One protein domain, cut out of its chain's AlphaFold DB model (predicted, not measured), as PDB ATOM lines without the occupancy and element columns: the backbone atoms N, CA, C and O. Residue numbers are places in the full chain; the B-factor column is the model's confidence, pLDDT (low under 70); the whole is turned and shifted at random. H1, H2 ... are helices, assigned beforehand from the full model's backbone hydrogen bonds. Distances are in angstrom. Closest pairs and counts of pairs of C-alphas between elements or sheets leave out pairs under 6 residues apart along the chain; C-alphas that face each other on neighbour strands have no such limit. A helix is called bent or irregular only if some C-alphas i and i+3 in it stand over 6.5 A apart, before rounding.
ATOM      1  N   SER A  10     172.004 139.819 118.291       74.00
ATOM      2  CA  SER A  10     172.420 138.473 117.919       74.00
ATOM      3  C   SER A  10     171.622 137.972 116.717       74.00
ATOM      4  O   SER A  10     170.437 138.262 116.554       74.00
ATOM      5  N   ILE A  11     172.239 137.132 115.889       73.19
ATOM      6  CA  ILE A  11     171.567 136.548 114.722       73.19
ATOM      7  C   ILE A  11     170.342 135.696 115.104       73.19
ATOM      8  O   ILE A  11     169.391 135.603 114.333       73.19
ATOM      9  N   PHE A  12     170.326 135.153 116.325       69.44
ATOM     10  CA  PHE A  12     169.189 134.427 116.903       69.44
ATOM     11  C   PHE A  12     168.088 135.348 117.470       69.44
ATOM     12  O   PHE A  12     166.950 134.914 117.627       69.44
ATOM     13  N   GLU A  13     168.401 136.617 117.752       72.50
ATOM     14  CA  GLU A  13     167.427 137.657 118.133       72.50
ATOM     15  C   GLU A  13     166.794 138.297 116.887       72.50
ATOM     16  O   GLU A  13     165.610 138.632 116.891       72.50
ATOM     17  N   LEU A  14     167.568 138.416 115.801       71.56
ATOM     18  CA  LEU A  14     167.097 138.849 114.481       71.56
ATOM     19  C   LEU A  14     166.209 137.795 113.798       71.56
ATOM     20  O   LEU A  14     165.237 138.152 113.130       71.56
ATOM     21  N   PHE A  15     166.510 136.507 113.995       76.19
ATOM     22  CA  PHE A  15     165.754 135.377 113.446       76.19
ATOM     23  C   PHE A  15     165.257 134.417 114.546       76.19
ATOM     24  O   PHE A  15     165.724 133.280 114.643       76.19
ATOM     25  N   PRO A  16     164.296 134.841 115.390       69.62
ATOM     26  CA  PRO A  16     163.749 133.984 116.434       69.62
ATOM     27  C   PRO A  16     162.909 132.848 115.814       69.62
ATOM     28  O   PRO A  16     162.116 133.102 114.904       69.62
ATOM     29  N   PRO A  17     162.990 131.606 116.332       60.12
ATOM     30  CA  PRO A  17     162.461 130.395 115.677       60.12
ATOM     31  C   PRO A  17     160.927 130.310 115.565       60.12
ATOM     32  O   PRO A  17     160.400 129.334 115.039       60.12
ATOM     33  N   HIS A  18     160.197 131.311 116.064       59.84
ATOM     34  CA  HIS A  18     158.732 131.379 116.046       59.84
ATOM     35  C   HIS A  18     158.185 132.508 115.156       59.84
ATOM     36  O   HIS A  18     156.986 132.779 115.178       59.84
ATOM     37  N   ARG A  19     159.042 133.188 114.380       67.19
ATOM     38  CA  ARG A  19     158.647 134.272 113.470       67.19
ATOM     39  C   ARG A  19     159.174 133.995 112.068       67.19
ATOM     40  O   ARG A  19     160.357 133.726 111.895       67.19
ATOM     41  N   THR A  20     158.315 134.127 111.058       64.06
ATOM     42  CA  THR A  20     158.743 134.097 109.652       64.06
ATOM     43  C   THR A  20     159.788 135.194 109.407       64.06
ATOM     44  O   THR A  20     159.502 136.359 109.714       64.06
ATOM     45  N   PRO A  21     160.979 134.871 108.876       70.69
ATOM     46  CA  PRO A  21     162.040 135.850 108.677       70.69
ATOM     47  C   PRO A  21     161.642 136.888 107.618       70.69
ATOM     48  O   PRO A  21     160.997 136.564 106.623       70.69
ATOM     49  N   SER A  22     162.066 138.142 107.797       78.88
ATOM     50  CA  SER A  22     161.985 139.134 106.718       78.88
ATOM     51  C   SER A  22     162.955 138.721 105.612       78.88
ATOM     52  O   SER A  22     164.166 138.727 105.830       78.88
ATOM     53  N   LEU A  23     162.447 138.325 104.441       83.88
ATOM     54  CA  LEU A  23     163.275 137.680 103.417       83.88
ATOM     55  C   LEU A  23     164.398 138.593 102.892       83.88
ATOM     56  O   LEU A  23     165.518 138.128 102.722       83.88
ATOM     57  N   THR A  24     164.168 139.904 102.757       79.25
ATOM     58  CA  THR A  24     165.229 140.868 102.392       79.25
ATOM     59  C   THR A  24     166.334 140.963 103.452       79.25
ATOM     60  O   THR A  24     167.497 141.173 103.114       79.25
ATOM     61  N   LEU A  25     165.995 140.783 104.735       81.94
ATOM     62  CA  LEU A  25     166.961 140.748 105.839       81.94
ATOM     63  C   LEU A  25     167.697 139.397 105.889       81.94
ATOM     64  O   LEU A  25     168.906 139.358 106.108       81.94
ATOM     65  N   LEU A  26     166.990 138.293 105.629       85.44
ATOM     66  CA  LEU A  26     167.577 136.955 105.521       85.44
ATOM     67  C   LEU A  26     168.595 136.886 104.377       85.44
ATOM     68  O   LEU A  26     169.713 136.434 104.598       85.44
ATOM     69  N   LEU A  27     168.257 137.417 103.199       84.50
ATOM     70  CA  LEU A  27     169.167 137.539 102.055       84.50
ATOM     71  C   LEU A  27     170.382 138.421 102.380       84.50
ATOM     72  O   LEU A  27     171.508 138.035 102.072       84.50
ATOM     73  N   HIS A  28     170.189 139.554 103.066       82.50
ATOM     74  CA  HIS A  28     171.298 140.403 103.520       82.50
ATOM     75  C   HIS A  28     172.274 139.647 104.435       82.50
ATOM     76  O   HIS A  28     173.491 139.735 104.248       82.50
ATOM     77  N   HIS A  29     171.770 138.887 105.411       83.88
ATOM     78  CA  HIS A  29     172.626 138.108 106.308       83.88
ATOM     79  C   HIS A  29     173.233 136.877 105.623       83.88
ATOM     80  O   HIS A  29     174.396 136.578 105.868       83.88
ATOM     81  N   LEU A  30     172.520 136.211 104.713       84.56
ATOM     82  CA  LEU A  30     173.045 135.091 103.920       84.56
ATOM     83  C   LEU A  30     174.209 135.538 103.015       84.56
ATOM     84  O   LEU A  30     175.214 134.836 102.892       84.56
ATOM     85  N   HIS A  31     174.094 136.740 102.445       81.00
ATOM     86  CA  HIS A  31     175.153 137.415 101.702       81.00
ATOM     87  C   HIS A  31     176.357 137.783 102.591       81.00
ATOM     88  O   HIS A  31     177.491 137.434 102.270       81.00
ATOM     89  N   SER A  32     176.123 138.477 103.710       80.31
ATOM     90  CA  SER A  32     177.188 139.052 104.555       80.31
ATOM     91  C   SER A  32     177.822 138.084 105.566       80.31
ATOM     92  O   SER A  32     178.851 138.407 106.163       80.31
ATOM     93  N   ALA A  33     177.250 136.896 105.779       81.75
ATOM     94  CA  ALA A  33     177.713 135.950 106.792       81.75
ATOM     95  C   ALA A  33     179.084 135.324 106.473       81.75
ATOM     96  O   ALA A  33     179.224 134.430 105.631       81.75
ATOM     97  N   GLN A  34     180.085 135.745 107.250       76.00
ATOM     98  CA  GLN A  34     181.458 135.228 107.212       76.00
ATOM     99  C   GLN A  34     181.640 133.917 108.003       76.00
ATOM    100  O   GLN A  34     182.568 133.158 107.734       76.00
ATOM    101  N   HIS A  35     180.785 133.638 108.994       76.38
ATOM    102  CA  HIS A  35     180.974 132.508 109.909       76.38
ATOM    103  C   HIS A  35     180.459 131.178 109.310       76.38
ATOM    104  O   HIS A  35     179.271 131.104 108.978       76.38
ATOM    105  N   PRO A  36     181.274 130.100 109.233       71.00
ATOM    106  CA  PRO A  36     180.917 128.869 108.512       71.00
ATOM    107  C   PRO A  36     179.598 128.215 108.939       71.00
ATOM    108  O   PRO A  36     178.862 127.708 108.100       71.00
ATOM    109  N   HIS A  37     179.265 128.253 110.232       78.19
ATOM    110  CA  HIS A  37     178.045 127.626 110.759       78.19
ATOM    111  C   HIS A  37     176.788 128.504 110.651       78.19
ATOM    112  O   HIS A  37     175.683 127.999 110.836       78.19
ATOM    113  N   VAL A  38     176.925 129.800 110.344       83.50
ATOM    114  CA  VAL A  38     175.768 130.703 110.212       83.50
ATOM    115  C   VAL A  38     174.990 130.419 108.932       83.50
ATOM    116  O   VAL A  38     173.764 130.428 108.949       83.50
ATOM    117  N   VAL A  39     175.668 130.142 107.822       83.25
ATOM    118  CA  VAL A  39     174.988 130.038 106.523       83.25
ATOM    119  C   VAL A  39     174.144 128.773 106.383       83.25
ATOM    120  O   VAL A  39     172.994 128.916 105.987       83.25
ATOM    121  N   PRO A  40     174.584 127.577 106.818       86.06
ATOM    122  CA  PRO A  40     173.690 126.426 106.918       86.06
ATOM    123  C   PRO A  40     172.453 126.698 107.790       86.06
ATOM    124  O   PRO A  40     171.367 126.236 107.458       86.06
ATOM    125  N   TYR A  41     172.577 127.492 108.862       86.50
ATOM    126  CA  TYR A  41     171.429 127.907 109.677       86.50
ATOM    127  C   TYR A  41     170.482 128.853 108.917       86.50
ATOM    128  O   TYR A  41     169.285 128.585 108.861       86.50
ATOM    129  N   LEU A  42     170.996 129.903 108.267       87.44
ATOM    130  CA  LEU A  42     170.177 130.834 107.476       87.44
ATOM    131  C   LEU A  42     169.525 130.158 106.257       87.44
ATOM    132  O   LEU A  42     168.357 130.406 105.972       87.44
ATOM    133  N   THR A  43     170.232 129.256 105.579       88.69
ATOM    134  CA  THR A  43     169.668 128.430 104.503       88.69
ATOM    135  C   THR A  43     168.592 127.483 105.038       88.69
ATOM    136  O   THR A  43     167.555 127.321 104.400       88.69
ATOM    137  N   ASN A  44     168.762 126.913 106.237       89.25
ATOM    138  CA  ASN A  44     167.711 126.109 106.868       89.25
ATOM    139  C   ASN A  44     166.442 126.930 107.172       89.25
ATOM    140  O   ASN A  44     165.344 126.379 107.102       89.25
ATOM    141  N   LEU A  45     166.553 128.241 107.430       89.19
ATOM    142  CA  LEU A  45     165.385 129.122 107.559       89.19
ATOM    143  C   LEU A  45     164.626 129.309 106.233       89.19
ATOM    144  O   LEU A  45     163.420 129.552 106.281       89.19
ATOM    145  N   LEU A  46     165.260 129.154 105.062       90.56
ATOM    146  CA  LEU A  46     164.562 129.256 103.768       90.56
ATOM    147  C   LEU A  46     163.491 128.165 103.609       90.56
ATOM    148  O   LEU A  46     162.408 128.460 103.119       90.56
ATOM    149  N   TYR A  47     163.716 126.949 104.124       90.19
ATOM    150  CA  TYR A  47     162.697 125.884 104.137       90.19
ATOM    151  C   TYR A  47     161.456 126.213 104.993       90.19
ATOM    152  O   TYR A  47     160.436 125.543 104.862       90.19
ATOM    153  N   SER A  48     161.518 127.228 105.868       88.75
ATOM    154  CA  SER A  48     160.356 127.701 106.642       88.75
ATOM    155  C   SER A  48     159.497 128.737 105.902       88.75
ATOM    156  O   SER A  48     158.416 129.093 106.375       88.75
ATOM    157  N   VAL A  49     159.958 129.230 104.748       88.81
ATOM    158  CA  VAL A  49     159.282 130.261 103.951       88.81
ATOM    159  C   VAL A  49     158.611 129.607 102.730       88.81
ATOM    160  O   VAL A  49     159.250 128.818 102.035       88.81
ATOM    161  N   PRO A  50     157.334 129.908 102.417       90.44
ATOM    162  CA  PRO A  50     156.668 129.341 101.243       90.44
ATOM    163  C   PRO A  50     157.369 129.719  99.932       90.44
ATOM    164  O   PRO A  50     157.650 130.897  99.706       90.44
ATOM    165  N   LEU A  51     157.581 128.749  99.034       90.56
ATOM    166  CA  LEU A  51     158.376 128.938  97.811       90.56
ATOM    167  C   LEU A  51     157.899 130.091  96.920       90.56
ATOM    168  O   LEU A  51     158.731 130.804  96.375       90.56
ATOM    169  N   PHE A  52     156.591 130.362  96.843       88.50
ATOM    170  CA  PHE A  52     156.063 131.503  96.080       88.50
ATOM    171  C   PHE A  52     156.528 132.877  96.601       88.50
ATOM    172  O   PHE A  52     156.486 133.859  95.865       88.50
ATOM    173  N   GLN A  53     156.969 132.969  97.862       89.25
ATOM    174  CA  GLN A  53     157.581 134.178  98.428       89.25
ATOM    175  C   GLN A  53     159.088 134.244  98.158       89.25
ATOM    176  O   GLN A  53     159.654 135.331  98.184       89.25
ATOM    177  N   ILE A  54     159.723 133.096  97.897       91.88
ATOM    178  CA  ILE A  54     161.153 132.964  97.590       91.88
ATOM    179  C   ILE A  54     161.416 133.108  96.086       91.88
ATOM    180  O   ILE A  54     162.419 133.706  95.713       91.88
ATOM    181  N   GLN A  55     160.513 132.617  95.228       91.62
ATOM    182  CA  GLN A  55     160.631 132.649  93.764       91.62
ATOM    183  C   GLN A  55     161.000 134.043  93.220       91.62
ATOM    184  O   GLN A  55     161.946 134.113  92.437       91.62
ATOM    185  N   PRO A  56     160.380 135.161  93.664       89.75
ATOM    186  CA  PRO A  56     160.758 136.495  93.196       89.75
ATOM    187  C   PRO A  56     162.163 136.944  93.608       89.75
ATOM    188  O   PRO A  56     162.561 138.023  93.202       89.75
ATOM    189  N   TYR A  57     162.886 136.185  94.441       91.44
ATOM    190  CA  TYR A  57     164.246 136.471  94.914       91.44
ATOM    191  C   TYR A  57     165.273 135.413  94.465       91.44
ATOM    192  O   TYR A  57     166.390 135.363  94.992       91.44
ATOM    193  N   ILE A  58     164.920 134.554  93.500       91.94
ATOM    194  CA  ILE A  58     165.854 133.586  92.905       91.94
ATOM    195  C   ILE A  58     167.112 134.272  92.334       91.94
ATOM    196  O   ILE A  58     168.199 133.797  92.669       91.94
ATOM    197  N   PRO A  59     167.039 135.412  91.611       89.44
ATOM    198  CA  PRO A  59     168.237 136.131  91.165       89.44
ATOM    199  C   PRO A  59     169.189 136.491  92.317       89.44
ATOM    200  O   PRO A  59     170.400 136.300  92.207       89.44
ATOM    201  N   GLN A  60     168.679 136.936  93.473       88.75
ATOM    202  CA  GLN A  60     169.514 137.204  94.652       88.75
ATOM    203  C   GLN A  60     170.121 135.931  95.246       88.75
ATOM    204  O   GLN A  60     171.291 135.942  95.621       88.75
ATOM    205  N   LEU A  61     169.368 134.831  95.327       90.56
ATOM    206  CA  LEU A  61     169.895 133.555  95.828       90.56
ATOM    207  C   LEU A  61     170.996 132.996  94.918       90.56
ATOM    208  O   LEU A  61     172.025 132.544  95.417       90.56
ATOM    209  N   LEU A  62     170.826 133.083  93.599       88.75
ATOM    210  CA  LEU A  62     171.822 132.672  92.605       88.75
ATOM    211  C   LEU A  62     173.071 133.565  92.635       88.75
ATOM    212  O   LEU A  62     174.199 133.066  92.574       88.75
ATOM    213  N   ASN A  63     172.890 134.873  92.822       85.00
ATOM    214  CA  ASN A  63     173.986 135.812  93.049       85.00
ATOM    215  C   ASN A  63     174.756 135.477  94.340       85.00
ATOM    216  O   ASN A  63     175.976 135.326  94.302       85.00
ATOM    217  N   ILE A  64     174.071 135.246  95.464       85.00
ATOM    218  CA  ILE A  64     174.707 134.833  96.729       85.00
ATOM    219  C   ILE A  64     175.437 133.487  96.572       85.00
ATOM    220  O   ILE A  64     176.573 133.353  97.031       85.00
ATOM    221  N   TYR A  65     174.838 132.512  95.885       86.31
ATOM    222  CA  TYR A  65     175.455 131.216  95.589       86.31
ATOM    223  C   TYR A  65     176.800 131.373  94.862       86.31
ATOM    224  O   TYR A  65     177.800 130.792  95.297       86.31
ATOM    225  N   LEU A  66     176.869 132.211  93.818       81.44
ATOM    226  CA  LEU A  66     178.121 132.528  93.118       81.44
ATOM    227  C   LEU A  66     179.176 133.125  94.051       81.44
ATOM    228  O   LEU A  66     180.275 132.575  94.152       81.44
ATOM    229  N   VAL A  67     178.833 134.215  94.747       78.19
ATOM    230  CA  VAL A  67     179.755 135.008  95.586       78.19
ATOM    231  C   VAL A  67     180.432 134.161  96.659       78.19
ATOM    232  O   VAL A  67     181.608 134.358  96.961       78.19
ATOM    233  N   ARG A  68     179.713 133.184  97.212       78.44
ATOM    234  CA  ARG A  68     180.197 132.332  98.306       78.44
ATOM    235  C   ARG A  68     181.144 131.207  97.867       78.44
ATOM    236  O   ARG A  68     181.708 130.517  98.716       78.44
ATOM    237  N   GLY A  69     181.380 131.052  96.562       74.94
ATOM    238  CA  GLY A  69     182.367 130.120  96.013       74.94
ATOM    239  C   GLY A  69     182.013 128.634  96.178       74.94
ATOM    240  O   GLY A  69     180.981 128.268  96.740       74.94
ATOM    241  N   GLN A  70     182.887 127.762  95.663       65.50
ATOM    242  CA  GLN A  70     182.661 126.309  95.527       65.50
ATOM    243  C   GLN A  70     182.393 125.552  96.843       65.50
ATOM    244  O   GLN A  70     181.935 124.416  96.801       65.50
ATOM    245  N   ASN A  71     182.657 126.163  98.000       65.44
ATOM    246  CA  ASN A  71     182.436 125.546  99.309       65.44
ATOM    247  C   ASN A  71     180.971 125.640  99.784       65.44
ATOM    248  O   ASN A  71     180.610 125.005 100.774       65.44
ATOM    249  N   GLU A  72     180.130 126.439  99.117       76.12
ATOM    250  CA  GLU A  72     178.748 126.692  99.535       76.12
ATOM    251  C   GLU A  72     177.777 125.599  99.058       76.12
ATOM    252  O   GLU A  72     177.079 125.746  98.055       76.12
ATOM    253  N   THR A  73     177.739 124.489  99.796       82.81
ATOM    254  CA  THR A  73     176.898 123.319  99.491       82.81
ATOM    255  C   THR A  73     175.492 123.388 100.085       82.81
ATOM    256  O   THR A  73     174.598 122.691  99.604       82.81
ATOM    257  N   ALA A  74     175.255 124.213 101.115       87.19
ATOM    258  CA  ALA A  74     173.945 124.285 101.760       87.19
ATOM    259  C   ALA A  74     172.926 124.979 100.847       87.19
ATOM    260  O   ALA A  74     171.830 124.457 100.640       87.19
ATOM    261  N   LEU A  75     173.296 126.130 100.273       89.50
ATOM    262  CA  LEU A  75     172.418 126.877  99.368       89.50
ATOM    263  C   LEU A  75     172.182 126.143  98.036       89.50
ATOM    264  O   LEU A  75     171.054 126.127  97.553       89.50
ATOM    265  N   GLU A  76     173.204 125.475  97.489       90.56
ATOM    266  CA  GLU A  76     173.060 124.615  96.299       90.56
ATOM    267  C   GLU A  76     172.011 123.524  96.530       90.56
ATOM    268  O   GLU A  76     171.086 123.344  95.739       90.56
ATOM    269  N   ARG A  77     172.112 122.849  97.681       91.00
ATOM    270  CA  ARG A  77     171.157 121.827  98.085       91.00
ATOM    271  C   ARG A  77     169.750 122.387  98.269       91.00
ATOM    272  O   ARG A  77     168.816 121.755  97.797       91.00
ATOM    273  N   PHE A  78     169.586 123.548  98.909       93.56
ATOM    274  CA  PHE A  78     168.269 124.185  99.030       93.56
ATOM    275  C   PHE A  78     167.644 124.460  97.659       93.56
ATOM    276  O   PHE A  78     166.477 124.137  97.458       93.56
ATOM    277  N   LEU A  79     168.406 124.998  96.701       93.06
ATOM    278  CA  LEU A  79     167.897 125.275  95.355       93.06
ATOM    279  C   LEU A  79     167.453 123.987  94.639       93.06
ATOM    280  O   LEU A  79     166.386 123.977  94.026       93.06
ATOM    281  N   LEU A  80     168.209 122.891  94.765       91.56
ATOM    282  CA  LEU A  80     167.854 121.585  94.189       91.56
ATOM    283  C   LEU A  80     166.653 120.928  94.897       91.56
ATOM    284  O   LEU A  80     165.701 120.528  94.227       91.56
ATOM    285  N   ASP A  81     166.658 120.855  96.231       90.25
ATOM    286  CA  ASP A  81     165.577 120.258  97.033       90.25
ATOM    287  C   ASP A  81     164.259 121.057  96.863       90.25
ATOM    288  O   ASP A  81     163.186 120.460  96.743       90.25
ATOM    289  N   ALA A  82     164.323 122.393  96.744       90.81
ATOM    290  CA  ALA A  82     163.175 123.254  96.434       90.81
ATOM    291  C   ALA A  82     162.654 123.045  95.001       90.81
ATOM    292  O   ALA A  82     161.452 122.828  94.822       90.81
ATOM    293  N   SER A  83     163.543 123.019  94.000       89.75
ATOM    294  CA  SER A  83     163.190 122.731  92.596       89.75
ATOM    295  C   SER A  83     162.535 121.356  92.432       89.75
ATOM    296  O   SER A  83     161.646 121.171  91.607       89.75
ATOM    297  N   LEU A  84     162.940 120.376  93.246       85.38
ATOM    298  CA  LEU A  84     162.324 119.048  93.294       85.38
ATOM    299  C   LEU A  84     160.963 119.033  94.009       85.38
ATOM    300  O   LEU A  84     160.231 118.048  93.886       85.38
ATOM    301  N   SER A  85     160.603 120.065  94.770       85.38
ATOM    302  CA  SER A  85     159.288 120.160  95.416       85.38
ATOM    303  C   SER A  85     158.254 120.913  94.571       85.38
ATOM    304  O   SER A  85     157.097 120.488  94.534       85.38
ATOM    305  N   ASP A  86     158.671 121.941  93.822       84.50
ATOM    306  CA  ASP A  86     157.824 122.699  92.895       84.50
ATOM    307  C   ASP A  86     158.524 122.884  91.536       84.50
ATOM    308  O   ASP A  86     159.621 123.436  91.446       84.50
ATOM    309  N   TRP A  87     157.869 122.425  90.466       81.38
ATOM    310  CA  TRP A  87     158.425 122.455  89.111       81.38
ATOM    311  C   TRP A  87     158.490 123.874  88.528       81.38
ATOM    312  O   TRP A  87     159.362 124.141  87.703       81.38
ATOM    313  N   MET A  88     157.612 124.788  88.961       84.00
ATOM    314  CA  MET A  88     157.642 126.195  88.557       84.00
ATOM    315  C   MET A  88     158.823 126.901  89.226       84.00
ATOM    316  O   MET A  88     159.560 127.633  88.569       84.00
ATOM    317  N   PHE A  89     159.080 126.608  90.506       89.38
ATOM    318  CA  PHE A  89     160.304 127.055  91.176       89.38
ATOM    319  C   PHE A  89     161.550 126.524  90.448       89.38
ATOM    320  O   PHE A  89     162.451 127.299  90.128       89.38
ATOM    321  N   GLY A  90     161.569 125.230  90.102       89.50
ATOM    322  CA  GLY A  90     162.655 124.616  89.331       89.50
ATOM    323  C   GLY A  90     162.867 125.224  87.941       89.50
ATOM    324  O   GLY A  90     164.011 125.398  87.525       89.50
ATOM    325  N   MET A  91     161.794 125.617  87.248       88.25
ATOM    326  CA  MET A  91     161.874 126.350  85.979       88.25
ATOM    327  C   MET A  91     162.564 127.701  86.127       88.25
ATOM    328  O   MET A  91     163.441 128.019  85.324       88.25
ATOM    329  N   VAL A  92     162.208 128.482  87.152       90.44
ATOM    330  CA  VAL A  92     162.846 129.786  87.381       90.44
ATOM    331  C   VAL A  92     164.312 129.612  87.778       90.44
ATOM    332  O   VAL A  92     165.165 130.293  87.221       90.44
ATOM    333  N   VAL A  93     164.648 128.655  88.655       92.62
ATOM    334  CA  VAL A  93     166.058 128.378  89.002       92.62
ATOM    335  C   VAL A  93     166.865 127.943  87.772       92.62
ATOM    336  O   VAL A  93     167.992 128.410  87.608       92.62
ATOM    337  N   TYR A  94     166.313 127.095  86.895       92.38
ATOM    338  CA  TYR A  94     166.970 126.694  85.645       92.38
ATOM    339  C   TYR A  94     167.209 127.894  84.719       92.38
ATOM    340  O   TYR A  94     168.355 128.158  84.354       92.38
ATOM    341  N   TRP A  95     166.158 128.638  84.367       91.25
ATOM    342  CA  TRP A  95     166.250 129.703  83.367       91.25
ATOM    343  C   TRP A  95     167.065 130.908  83.845       91.25
ATOM    344  O   TRP A  95     167.883 131.409  83.078       91.25
ATOM    345  N   GLU A  96     166.966 131.295  85.121       90.69
ATOM    346  CA  GLU A  96     167.863 132.304  85.699       90.69
ATOM    347  C   GLU A  96     169.320 131.818  85.717       90.69
ATOM    348  O   GLU A  96     170.228 132.569  85.363       90.69
ATOM    349  N   SER A  97     169.575 130.539  86.028       90.12
ATOM    350  CA  SER A  97     170.935 129.983  85.947       90.12
ATOM    351  C   SER A  97     171.477 130.000  84.511       90.12
ATOM    352  O   SER A  97     172.644 130.328  84.296       90.12
ATOM    353  N   VAL A  98     170.640 129.720  83.505       88.62
ATOM    354  CA  VAL A  98     171.005 129.867  82.083       88.62
ATOM    355  C   VAL A  98     171.286 131.333  81.743       88.62
ATOM    356  O   VAL A  98     172.327 131.621  81.153       88.62
ATOM    357  N   ALA A  99     170.425 132.265  82.156       87.38
ATOM    358  CA  ALA A  99     170.546 133.695  81.873       87.38
ATOM    359  C   ALA A  99     171.726 134.373  82.599       87.38
ATOM    360  O   ALA A  99     172.283 135.363  82.113       87.38
ATOM    361  N   MET A 100     172.161 133.825  83.734       83.25
ATOM    362  CA  MET A 100     173.386 134.214  84.443       83.25
ATOM    363  C   MET A 100     174.650 133.525  83.895       83.25
ATOM    364  O   MET A 100     175.765 133.981  84.167       83.25
ATOM    365  N   SER A 101     174.512 132.462  83.096       80.69
ATOM    366  CA  SER A 101     175.627 131.856  82.364       80.69
ATOM    367  C   SER A 101     175.933 132.646  81.084       80.69
ATOM    368  O   SER A 101     175.057 132.959  80.284       80.69
ATOM    369  N   THR A 102     177.207 132.947  80.836       58.44
ATOM    370  CA  THR A 102     177.657 133.630  79.606       58.44
ATOM    371  C   THR A 102     177.928 132.659  78.446       58.44
ATOM    372  O   THR A 102     178.632 133.003  77.498       58.44
ATOM    373  N   GLN A 103     177.426 131.420  78.529       45.88
ATOM    374  CA  GLN A 103     177.706 130.338  77.579       45.88
ATOM    375  C   GLN A 103     176.438 129.548  77.214       45.88
ATOM    376  O   GLN A 103     176.342 128.349  77.471       45.88
ATOM    377  N   SER A 104     175.503 130.209  76.519       34.91
ATOM    378  CA  SER A 104     174.313 129.588  75.897       34.91
ATOM    379  C   SER A 104     174.621 128.261  75.168       34.91
ATOM    380  O   SER A 104     173.867 127.293  75.276       34.91
ATOM    381  N   ALA A 105     175.788 128.171  74.518       32.22
ATOM    382  CA  ALA A 105     176.250 126.996  73.777       32.22
ATOM    383  C   ALA A 105     176.538 125.727  74.617       32.22
ATOM    384  O   ALA A 105     176.810 124.684  74.024       32.22
ATOM    385  N   LEU A 106     176.524 125.790  75.956       38.06
ATOM    386  CA  LEU A 106     176.799 124.632  76.825       38.06
ATOM    387  C   LEU A 106     175.547 123.962  77.410       38.06
ATOM    388  O   LEU A 106     175.629 122.795  77.787       38.06
ATOM    389  N   VAL A 107     174.411 124.666  77.469       42.84
ATOM    390  CA  VAL A 107     173.155 124.132  78.034       42.84
ATOM    391  C   VAL A 107     172.153 123.770  76.927       42.84
ATOM    392  O   VAL A 107     171.516 122.726  76.992       42.84
TER     393      VAL A 107
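What this domain is: This is residues 10 to 107 of the 1027 residues of the protein "Hypothetical protein" of Percolomonas cosmopolitus (UniProt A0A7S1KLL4). Two helical hairpins, H2 with H3 and H4 with H5, are stacked on each other, H2 packing on H4 and H3 on H5; H6 packs slantwise on the other side of the H4 and H5 pair. The short helices H1 and H7 lie at opposite ends of the stack and touch no helix. The printed part has 98 residues with seven named helices, H1 to H7 in chain order, and no named strand; the class is all helix. It is compact, with a radius of gyration of the C-alphas of 13.6 A, yet elongated in outline, spanning 46 by 26 by 19 A.

Where its parts are: The longest helix, H4, is residues 51 to 67, 22.3 A from C-alpha 51 at (158.376, 128.938, 97.811) to C-alpha 67. It is irregular, with C-alphas 56 and 59 7.8 A apart, and has a kink of 64 degrees near residue 58. H5 is residues 73 to 83, 15.4 A long, and H6 is residues 87 to 100, 19.6 A long. H2, residues 23 to 32, measures 14.0 A, and H3, residues 38 to 46, 13.0 A. H1 is residues 11 to 14, 5.0 A, beginning at C-alpha 11 (171.567, 136.548, 114.722). H7 is residues 104 to 107, 6.0 A, ending at C-alpha 107 (173.155, 124.132, 78.034).

How they stand to each other: H4 and H5 are the hub, each touching three helices. They form a hairpin at a shallow tilt of 32 degrees, opposite ways; their closest C-alphas, Tyr 65 and Leu 75, are 6.5 A apart. H6 touches H4 at a shallow tilt of 31 degrees, the same way, closest at C-alphas 55 and 89, 6.2 A. H6 touches H5 with residues 89 to 93 alone, at a steep tilt of 52 degrees, opposite ways; the closest C-alphas, Ser 83 and Gly 90, are 3.8 A apart. H2 touches H4 at 13 degrees, a shallow tilt, the same way, closest at C-alphas 31 and 64, 5.6 A. H3 touches H5 at a shallow tilt of 8 degrees, the same way, closest at C-alphas 40 and 74, 5.6 A. H2 and H3 are a hairpin at a shallow tilt of 22 degrees, opposite ways, closest at C-alphas 30 and 39, 6.0 A. H3 and H4 are close but not clearly touching, as are H6 and H7, with closest C-alphas 8.0 A and 7.0 A apart. H1 and H2 are apart. Every O i to N i+4 pair is within hydrogen-bond range in H2, H3, H5 and H6, and 9 of 13 in H4; H1 and H7 are too short for such a pair.

The domain as a whole: The C-alphas farthest apart, of Glu 13 and Ala 105, are 46.5 A apart. The printed part has no cut. The link from H1 to H2 is short, and the other five are tight. The mean pLDDT of the printed part is 81.0; residue 12, residues 16 to 20, 70 to 71 and 102 to 107 are under 70.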